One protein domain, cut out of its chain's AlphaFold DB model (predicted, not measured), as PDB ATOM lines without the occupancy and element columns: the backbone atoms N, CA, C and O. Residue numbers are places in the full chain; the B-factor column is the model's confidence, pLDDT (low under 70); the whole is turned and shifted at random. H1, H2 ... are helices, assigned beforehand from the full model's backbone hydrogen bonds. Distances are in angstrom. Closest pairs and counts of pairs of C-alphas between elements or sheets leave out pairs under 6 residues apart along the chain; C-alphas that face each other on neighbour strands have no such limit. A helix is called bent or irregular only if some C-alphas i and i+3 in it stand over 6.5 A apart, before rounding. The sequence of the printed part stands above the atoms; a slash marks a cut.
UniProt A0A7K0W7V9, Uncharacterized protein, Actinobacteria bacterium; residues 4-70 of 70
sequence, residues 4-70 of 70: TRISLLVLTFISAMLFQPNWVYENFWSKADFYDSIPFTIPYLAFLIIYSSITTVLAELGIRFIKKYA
ATOM      1  N   THR A   4     124.942 165.348 193.386       93.69
ATOM      2  CA  THR A   4     125.319 165.543 191.973       93.69
ATOM      3  C   THR A   4     126.160 166.800 191.761       93.69
ATOM      4  O   THR A   4     127.164 166.769 191.060       93.69
ATOM      5  N   ARG A   5     125.782 167.920 192.394       93.44
ATOM      6  CA  ARG A   5     126.530 169.181 192.286       93.44
ATOM      7  C   ARG A   5     127.875 169.083 192.995       93.44
ATOM      8  O   ARG A   5     128.861 169.565 192.460       93.44
ATOM      9  N   ILE A   6     127.919 168.436 194.162       95.31
ATOM     10  CA  ILE A   6     129.181 168.163 194.865       95.31
ATOM     11  C   ILE A   6     130.090 167.304 193.979       95.31
ATOM     12  O   ILE A   6     131.229 167.686 193.744       95.31
ATOM     13  N   SER A   7     129.579 166.199 193.428       96.62
ATOM     14  CA  SER A   7     130.337 165.312 192.541       96.62
ATOM     15  C   SER A   7     130.874 166.036 191.307       96.62
ATOM     16  O   SER A   7     132.037 165.850 190.964       96.62
ATOM     17  N   LEU A   8     130.073 166.901 190.676       96.50
ATOM     18  CA  LEU A   8     130.509 167.703 189.530       96.50
ATOM     19  C   LEU A   8     131.649 168.663 189.895       96.50
ATOM     20  O   LEU A   8     132.631 168.754 189.161       96.50
ATOM     21  N   LEU A   9     131.545 169.363 191.028       97.25
ATOM     22  CA  LEU A   9     132.586 170.292 191.478       97.25
ATOM     23  C   LEU A   9     133.871 169.558 191.874       97.25
ATOM     24  O   LEU A   9     134.953 170.003 191.511       97.25
ATOM     25  N   VAL A  10     133.764 168.409 192.545       97.50
ATOM     26  CA  VAL A  10     134.921 167.557 192.869       97.50
ATOM     27  C   VAL A  10     135.594 167.048 191.594       97.50
ATOM     28  O   VAL A  10     136.813 167.121 191.475       97.50
ATOM     29  N   LEU A  11     134.816 166.586 190.612       97.75
ATOM     30  CA  LEU A  11     135.353 166.140 189.327       97.75
ATOM     31  C   LEU A  11     136.018 167.291 188.563       97.75
ATOM     32  O   LEU A  11     137.081 167.095 187.980       97.75
ATOM     33  N   THR A  12     135.439 168.492 188.613       97.56
ATOM     34  CA  THR A  12     136.036 169.705 188.033       97.56
ATOM     35  C   THR A  12     137.378 170.016 188.690       97.56
ATOM     36  O   THR A  12     138.360 170.231 187.986       97.56
ATOM     37  N   PHE A  13     137.444 169.970 190.022       97.94
ATOM     38  CA  PHE A  13     138.670 170.214 190.777       97.94
ATOM     39  C   PHE A  13     139.773 169.212 190.421       97.94
ATOM     40  O   PHE A  13     140.887 169.614 190.098       97.94
ATOM     41  N   ILE A  14     139.462 167.911 190.438       98.12
ATOM     42  CA  ILE A  14     140.433 166.854 190.114       98.12
ATOM     43  C   ILE A  14     140.890 166.980 188.659       98.12
ATOM     44  O   ILE A  14     142.086 166.920 188.387       98.12
ATOM     45  N   SER A  15     139.962 167.214 187.729       97.44
ATOM     46  CA  SER A  15     140.302 167.396 186.313       97.44
ATOM     47  C   SER A  15     141.217 168.601 186.114       97.44
ATOM     48  O   SER A  15     142.205 168.491 185.401       97.44
ATOM     49  N   ALA A  16     140.940 169.719 186.792       96.50
ATOM     50  CA  ALA A  16     141.768 170.919 186.731       96.50
ATOM     51  C   ALA A  16     143.138 170.743 187.411       96.50
ATOM     52  O   ALA A  16     144.104 171.365 186.987       96.50
ATOM     53  N   MET A  17     143.255 169.891 188.436       95.12
ATOM     54  CA  MET A  17     144.563 169.540 189.010       95.12
ATOM     55  C   MET A  17     145.421 168.704 188.059       95.12
ATOM     56  O   MET A  17     146.643 168.810 188.096       95.12
ATOM     57  N   LEU A  18     144.800 167.840 187.254       96.19
ATOM     58  CA  LEU A  18     145.511 166.944 186.340       96.19
ATOM     59  C   LEU A  18     145.790 167.594 184.984       96.19
ATOM     60  O   LEU A  18     146.802 167.296 184.353       96.19
ATOM     61  N   PHE A  19     144.895 168.474 184.538       94.25
ATOM     62  CA  PHE A  19     144.926 169.065 183.211       94.25
ATOM     63  C   PHE A  19     144.687 170.567 183.284       94.25
ATOM     64  O   PHE A  19     143.649 171.050 183.739       94.25
ATOM     65  N   GLN A  20     145.638 171.305 182.733       93.56
ATOM     66  CA  GLN A  20     145.540 172.740 182.538       93.56
ATOM     67  C   GLN A  20     145.951 173.084 181.106       93.56
ATOM     68  O   GLN A  20     146.805 172.405 180.532       93.56
ATOM     69  N   PRO A  21     145.362 174.127 180.507       94.75
ATOM     70  CA  PRO A  21     145.801 174.602 179.208       94.75
ATOM     71  C   PRO A  21     147.273 175.023 179.240       94.75
ATOM     72  O   PRO A  21     147.719 175.657 180.200       94.75
ATOM     73  N   ASN A  22     147.996 174.759 178.150       94.25
ATOM     74  CA  ASN A  22     149.410 175.127 178.030       94.25
ATOM     75  C   ASN A  22     149.643 176.618 178.289       94.25
ATOM     76  O   ASN A  22     150.583 176.974 178.985       94.25
ATOM     77  N   TRP A  23     148.746 177.492 177.819       94.50
ATOM     78  CA  TRP A  23     148.883 178.928 178.053       94.50
ATOM     79  C   TRP A  23     148.828 179.289 179.548       94.50
ATOM     80  O   TRP A  23     149.542 180.195 179.966       94.50
ATOM     81  N   VAL A  24     148.039 178.582 180.368       94.56
ATOM     82  CA  VAL A  24     147.991 178.834 181.817       94.56
ATOM     83  C   VAL A  24     149.313 178.421 182.448       94.56
ATOM     84  O   VAL A  24     149.916 179.194 183.186       94.56
ATOM     85  N   TYR A  25     149.782 177.218 182.120       93.25
ATOM     86  CA  TYR A  25     151.061 176.721 182.609       93.25
ATOM     87  C   TYR A  25     152.216 177.641 182.208       93.25
ATOM     88  O   TYR A  25     153.047 177.992 183.037       93.25
ATOM     89  N   GLU A  26     152.261 178.081 180.955       93.31
ATOM     90  CA  GLU A  26     153.331 178.944 180.471       93.31
ATOM     91  C   GLU A  26     153.318 180.311 181.150       93.31
ATOM     92  O   GLU A  26     154.360 180.740 181.630       93.31
ATOM     93  N   ASN A  27     152.164 180.975 181.244       92.06
ATOM     94  CA  ASN A  27     152.100 182.354 181.736       92.06
ATOM     95  C   ASN A  27     152.090 182.466 183.266       92.06
ATOM     96  O   ASN A  27     152.550 183.470 183.802       92.06
ATOM     97  N   PHE A  28     151.565 181.465 183.975       91.44
ATOM     98  CA  PHE A  28     151.390 181.527 185.432       91.44
ATOM     99  C   PHE A  28     152.272 180.551 186.206       91.44
ATOM    100  O   PHE A  28     152.251 180.590 187.430       91.44
ATOM    101  N   TRP A  29     153.036 179.691 185.524       91.19
ATOM    102  CA  TRP A  29     153.993 178.794 186.168       91.19
ATOM    103  C   TRP A  29     155.387 178.850 185.536       91.19
ATOM    104  O   TRP A  29     156.335 179.287 186.177       91.19
ATOM    105  N   SER A  30     155.531 178.422 184.280       85.94
ATOM    106  CA  SER A  30     156.844 178.176 183.666       85.94
ATOM    107  C   SER A  30     157.611 179.432 183.257       85.94
ATOM    108  O   SER A  30     158.836 179.388 183.252       85.94
ATOM    109  N   LYS A  31     156.929 180.503 182.843       82.06
ATOM    110  CA  LYS A  31     157.531 181.779 182.402       82.06
ATOM    111  C   LYS A  31     157.085 182.933 183.299       82.06
ATOM    112  O   LYS A  31     156.941 184.069 182.864       82.06
ATOM    113  N   ALA A  32     156.744 182.603 184.537       79.12
ATOM    114  CA  ALA A  32     156.218 183.549 185.492       79.12
ATOM    115  C   ALA A  32     157.375 184.256 186.209       79.12
ATOM    116  O   ALA A  32     157.750 183.874 187.316       79.12
ATOM    117  N   ASP A  33     157.890 185.322 185.591       81.81
ATOM    118  CA  ASP A  33     158.988 186.155 186.120       81.81
ATOM    119  C   ASP A  33     158.690 186.715 187.526       81.81
ATOM    120  O   ASP A  33     159.584 187.102 188.276       81.81
ATOM    121  N   PHE A  34     157.414 186.747 187.929       82.31
ATOM    122  CA  PHE A  34     157.024 187.191 189.263       82.31
ATOM    123  C   PHE A  34     157.533 186.268 190.378       82.31
ATOM    124  O   PHE A  34     157.739 186.748 191.494       82.31
ATOM    125  N   TYR A  35     157.748 184.974 190.120       85.00
ATOM    126  CA  TYR A  35     158.260 184.063 191.147       85.00
ATOM    127  C   TYR A  35     159.700 184.394 191.547       85.00
ATOM    128  O   TYR A  35     160.046 184.217 192.712       85.00
ATOM    129  N   ASP A  36     160.492 184.961 190.634       85.38
ATOM    130  CA  ASP A  36     161.879 185.360 190.896       85.38
ATOM    131  C   ASP A  36     161.976 186.539 191.877       85.38
ATOM    132  O   ASP A  36     163.004 186.749 192.519       85.38
ATOM    133  N   SER A  37     160.893 187.306 192.031       88.56
ATOM    134  CA  SER A  37     160.820 188.422 192.981       88.56
ATOM    135  C   SER A  37     160.501 187.997 194.422       88.56
ATOM    136  O   SER A  37     160.545 188.822 195.337       88.56
ATOM    137  N   ILE A  38     160.173 186.721 194.641       87.25
ATOM    138  CA  ILE A  38     159.754 186.184 195.938       87.25
ATOM    139  C   ILE A  38     160.952 185.464 196.584       87.25
ATOM    140  O   ILE A  38     161.616 184.668 195.925       87.25
ATOM    141  N   PRO A  39     161.240 185.665 197.887       91.69
ATOM    142  CA  PRO A  39     162.432 185.104 198.537       91.69
ATOM    143  C   PRO A  39     162.355 183.589 198.810       91.69
ATOM    144  O   PRO A  39     163.166 183.052 199.563       91.69
ATOM    145  N   PHE A  40     161.368 182.890 198.251       87.44
ATOM    146  CA  PHE A  40     161.176 181.452 198.406       87.44
ATOM    147  C   PHE A  40     160.619 180.839 197.122       87.44
ATOM    148  O   PHE A  40     159.858 181.465 196.387       87.44
ATOM    149  N   THR A  41     160.955 179.572 196.881       88.12
ATOM    150  CA  THR A  41     160.439 178.817 195.738       88.12
ATOM    151  C   THR A  41     159.016 178.354 196.014       88.12
ATOM    152  O   THR A  41     158.752 177.653 196.994       88.12
ATOM    153  N   ILE A  42     158.087 178.722 195.139       88.50
ATOM    154  CA  ILE A  42     156.718 178.209 195.207       88.50
ATOM    155  C   ILE A  42     156.734 176.768 194.681       88.50
ATOM    156  O   ILE A  42     157.399 176.509 193.684       88.50
ATOM    157  N   PRO A  43     156.064 175.802 195.329       92.06
ATOM    158  CA  PRO A  43     155.966 174.444 194.809       92.06
ATOM    159  C   PRO A  43     154.890 174.353 193.725       92.06
ATOM    160  O   PRO A  43     153.814 174.938 193.852       92.06
ATOM    161  N   TYR A  44     155.129 173.530 192.701       92.19
ATOM    162  CA  TYR A  44     154.172 173.324 191.603       92.19
ATOM    163  C   TYR A  44     152.793 172.876 192.096       92.19
ATOM    164  O   TYR A  44     151.760 173.287 191.575       92.19
ATOM    165  N   LEU A  45     152.769 172.090 193.176       94.75
ATOM    166  CA  LEU A  45     151.529 171.659 193.806       94.75
ATOM    167  C   LEU A  45     150.677 172.837 194.308       94.75
ATOM    168  O   LEU A  45     149.455 172.776 194.205       94.75
ATOM    169  N   ALA A  46     151.289 173.915 194.811       93.50
ATOM    170  CA  ALA A  46     150.546 175.102 195.234       93.50
ATOM    171  C   ALA A  46     149.887 175.798 194.037       93.50
ATOM    172  O   ALA A  46     148.715 176.162 194.115       93.50
ATOM    173  N   PHE A  47     150.601 175.910 192.914       94.00
ATOM    174  CA  PHE A  47     150.031 176.411 191.666       94.00
ATOM    175  C   PHE A  47     148.837 175.560 191.205       94.00
ATOM    176  O   PHE A  47     147.767 176.112 190.950       94.00
ATOM    177  N   LEU A  48     148.971 174.227 191.201       96.25
ATOM    178  CA  LEU A  48     147.876 173.322 190.833       96.25
ATOM    179  C   LEU A  48     146.652 173.488 191.736       96.25
ATOM    180  O   LEU A  48     145.536 173.566 191.230       96.25
ATOM    181  N   ILE A  49     146.849 173.567 193.057       97.19
ATOM    182  CA  ILE A  49     145.763 173.756 194.031       97.19
ATOM    183  C   ILE A  49     145.048 175.090 193.801       97.19
ATOM    184  O   ILE A  49     143.820 175.153 193.870       97.19
ATOM    185  N   ILE A  50     145.791 176.164 193.532       95.81
ATOM    186  CA  ILE A  50     145.208 177.483 193.267       95.81
ATOM    187  C   ILE A  50     144.415 177.451 191.958       95.81
ATOM    188  O   ILE A  50     143.247 177.846 191.940       95.81
ATOM    189  N   TYR A  51     145.009 176.933 190.882       96.44
ATOM    190  CA  TYR A  51     144.360 176.841 189.576       96.44
ATOM    191  C   TYR A  51     143.077 175.997 189.624       96.44
ATOM    192  O   TYR A  51     142.024 176.430 189.141       96.44
ATOM    193  N   SER A  52     143.122 174.823 190.258       97.62
ATOM    194  CA  SER A  52     141.954 173.950 190.388       97.62
ATOM    195  C   SER A  52     140.866 174.560 191.271       97.62
ATOM    196  O   SER A  52     139.677 174.426 190.959       97.62
ATOM    197  N   SER A  53     141.244 175.302 192.317       97.94
ATOM    198  CA  SER A  53     140.304 176.039 193.169       97.94
ATOM    199  C   SER A  53     139.584 177.131 192.382       97.94
ATOM    200  O   SER A  53     138.353 177.170 192.385       97.94
ATOM    201  N   ILE A  54     140.325 177.972 191.654       97.44
ATOM    202  CA  ILE A  54     139.753 179.037 190.814       97.44
ATOM    203  C   ILE A  54     138.813 178.435 189.768       97.44
ATOM    204  O   ILE A  54     137.673 178.878 189.639       97.44
ATOM    205  N   THR A  55     139.248 177.384 189.073       97.69
ATOM    206  CA  THR A  55     138.445 176.708 188.042       97.69
ATOM    207  C   THR A  55     137.141 176.156 188.619       97.69
ATOM    208  O   THR A  55     136.066 176.348 188.049       97.69
ATOM    209  N   THR A  56     137.205 175.528 189.793       98.00
ATOM    210  CA  THR A  56     136.024 174.993 190.486       98.00
ATOM    211  C   THR A  56     135.064 176.096 190.921       98.00
ATOM    212  O   THR A  56     133.848 175.956 190.770       98.00
ATOM    213  N   VAL A  57     135.585 177.219 191.423       97.88
ATOM    214  CA  VAL A  57     134.773 178.388 191.793       97.88
ATOM    215  C   VAL A  57     134.092 178.986 190.563       97.88
ATOM    216  O   VAL A  57     132.898 179.273 190.613       97.88
ATOM    217  N   LEU A  58     134.803 179.119 189.441       97.62
ATOM    218  CA  LEU A  58     134.223 179.593 188.182       97.62
ATOM    219  C   LEU A  58     133.121 178.658 187.675       97.62
ATOM    220  O   LEU A  58     132.063 179.139 187.273       97.62
ATOM    221  N   ALA A  59     133.313 177.339 187.756       96.75
ATOM    222  CA  ALA A  59     132.275 176.368 187.411       96.75
ATOM    223  C   ALA A  59     131.034 176.519 188.307       96.75
ATOM    224  O   ALA A  59     129.905 176.544 187.815       96.75
ATOM    225  N   GLU A  60     131.223 176.692 189.616       96.88
ATOM    226  CA  GLU A  60     130.134 176.943 190.563       96.88
ATOM    227  C   GLU A  60     129.384 178.248 190.253       96.88
ATOM    228  O   GLU A  60     128.149 178.274 190.292       96.88
ATOM    229  N   LEU A  61     130.102 179.321 189.911       96.88
ATOM    230  CA  LEU A  61     129.512 180.590 189.481       96.88
ATOM    231  C   LEU A  61     128.753 180.438 188.158       96.88
ATOM    232  O   LEU A  61     127.631 180.931 188.058       96.88
ATOM    233  N   GLY A  62     129.297 179.701 187.188       96.25
ATOM    234  CA  GLY A  62     128.633 179.384 185.923       96.25
ATOM    235  C   GLY A  62     127.330 178.610 186.126       96.25
ATOM    236  O   GLY A  62     126.294 178.989 185.586       96.25
ATOM    237  N   ILE A  63     127.329 177.592 186.993       94.62
ATOM    238  CA  ILE A  63     126.110 176.852 187.361       94.62
ATOM    239  C   ILE A  63     125.072 177.790 187.987       94.62
ATOM    240  O   ILE A  63     123.887 177.694 187.668       94.62
ATOM    241  N   ARG A  64     125.486 178.684 188.895       94.81
ATOM    242  CA  ARG A  64     124.574 179.665 189.514       94.81
ATOM    243  C   ARG A  64     124.021 180.645 188.491       94.81
ATOM    244  O   ARG A  64     122.844 180.971 188.568       94.81
ATOM    245  N   PHE A  65     124.857 181.095 187.564       96.56
ATOM    246  CA  PHE A  65     124.468 181.998 186.493       96.56
ATOM    247  C   PHE A  65     123.423 181.346 185.586       96.56
ATOM    248  O   PHE A  65     122.342 181.900 185.427       96.56
ATOM    249  N   ILE A  66     123.692 180.136 185.085       95.00
ATOM    250  CA  ILE A  66     122.747 179.386 184.247       95.00
ATOM    251  C   ILE A  66     121.430 179.195 184.992       95.00
ATOM    252  O   ILE A  66     120.394 179.576 184.483       95.00
ATOM    253  N   LYS A  67     121.456 178.723 186.241       91.88
ATOM    254  CA  LYS A  67     120.229 178.549 187.038       91.88
ATOM    255  C   LYS A  67     119.452 179.835 187.314       91.88
ATOM    256  O   LYS A  67     118.298 179.756 187.720       91.88
ATOM    257  N   LYS A  68     120.102 180.996 187.226       93.94
ATOM    258  CA  LYS A  68     119.458 182.292 187.444       93.94
ATOM    259  C   LYS A  68     118.789 182.813 186.170       93.94
ATOM    260  O   LYS A  68     117.809 183.540 186.287       93.94
ATOM    261  N   TYR A  69     119.336 182.494 184.998       93.12
ATOM    262  CA  TYR A  69     118.958 183.124 183.728       93.12
ATOM    263  C   TYR A  69     118.428 182.161 182.655       93.12
ATOM    264  O   TYR A  69     117.934 182.639 181.637       93.12
ATOM    265  N   ALA A  70     118.527 180.848 182.860       73.31
ATOM    266  CA  ALA A  70     117.926 179.798 182.040       73.31
ATOM    267  C   ALA A  70     116.841 179.075 182.844       73.31
ATOM    268  O   ALA A  70     115.796 178.759 182.238       73.31
TER     269      ALA A  70
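This is residues 4 to 70 of the 70 residues of an uncharacterized protein of Actinobacteria bacterium (UniProt A0A7K0W7V9). One long helix, H4, makes the longest axis, and H1 runs back beside part of it, the two making a narrow V whose near ends are the last part of H1 and the first half of H4 and which opens toward Thr 4 and Tyr 69. Beyond the narrow end of the V, the short helices H2 and H3 form a loose head, H2 near the start of H4 and H3 sticking out with residues 31 to 41; at the other end, residues 64 to 70 stick out. The printed part has 67 residues, with four named helices in the order H1, H2, H3, H4 and no named strand, and its class is all helix. It is loose, with a radius of gyration of the C-alphas of 14.6 A, and its C-alphas span 46 by 21 by 21 A.

H1 covers residues 4 to 18, begins at C-alpha 4 at (125.319, 165.543, 191.973) and is 21.0 A long from first to last C-alpha. H2, residues 22 to 30, is 9.8 A long and only just irregular: C-alphas 27 and 30 are 6.6 A apart. H3, residues 33 to 37, is 7.5 A long. H4, residues 44 to 69, is 37.4 A long, from C-alpha 44 at (154.172, 173.324, 191.603) to C-alpha 69 at (118.958, 183.124, 183.728).

H1 and H4 touch, H4 with residues 48 to 60 alone, and their closest C-alphas are those of Ala 16 and Ser 52, 4.8 A apart. They run opposite ways at a tilt of 35.0 degrees, only just steep. H2 and H4 are close but not clearly touching, with the closest C-alphas, those of Trp 29 and Phe 47, 7.2 A apart. They run opposite ways at a steep tilt of 46 degrees. H1 is apart from H2 and from H3. H2 and H3 are only just apart, with their closest C-alphas 8.4 A from each other, and H3 and H4 are apart. In H1 and H4 every O i to N i+4 pair is within hydrogen-bond range. In H2 4 of 5 such pairs are, and in H3 0 of 1, beside 2 of 2 O i to N i+3 pairs.

The C-alphas farthest apart are those of Pro 39 and Ala 70, 47.8 A. Without the stretches that stand free, the body spans 35 by 18 by 14 A. The links from H1 to H2 and from H2 to H3 are tight, and the link from H3 to H4, 6 residues, is short. The printed part has no cut and ends at residue 70, the chain's last residue. The mean pLDDT of the printed part is 93.2, and no printed residue is under 70.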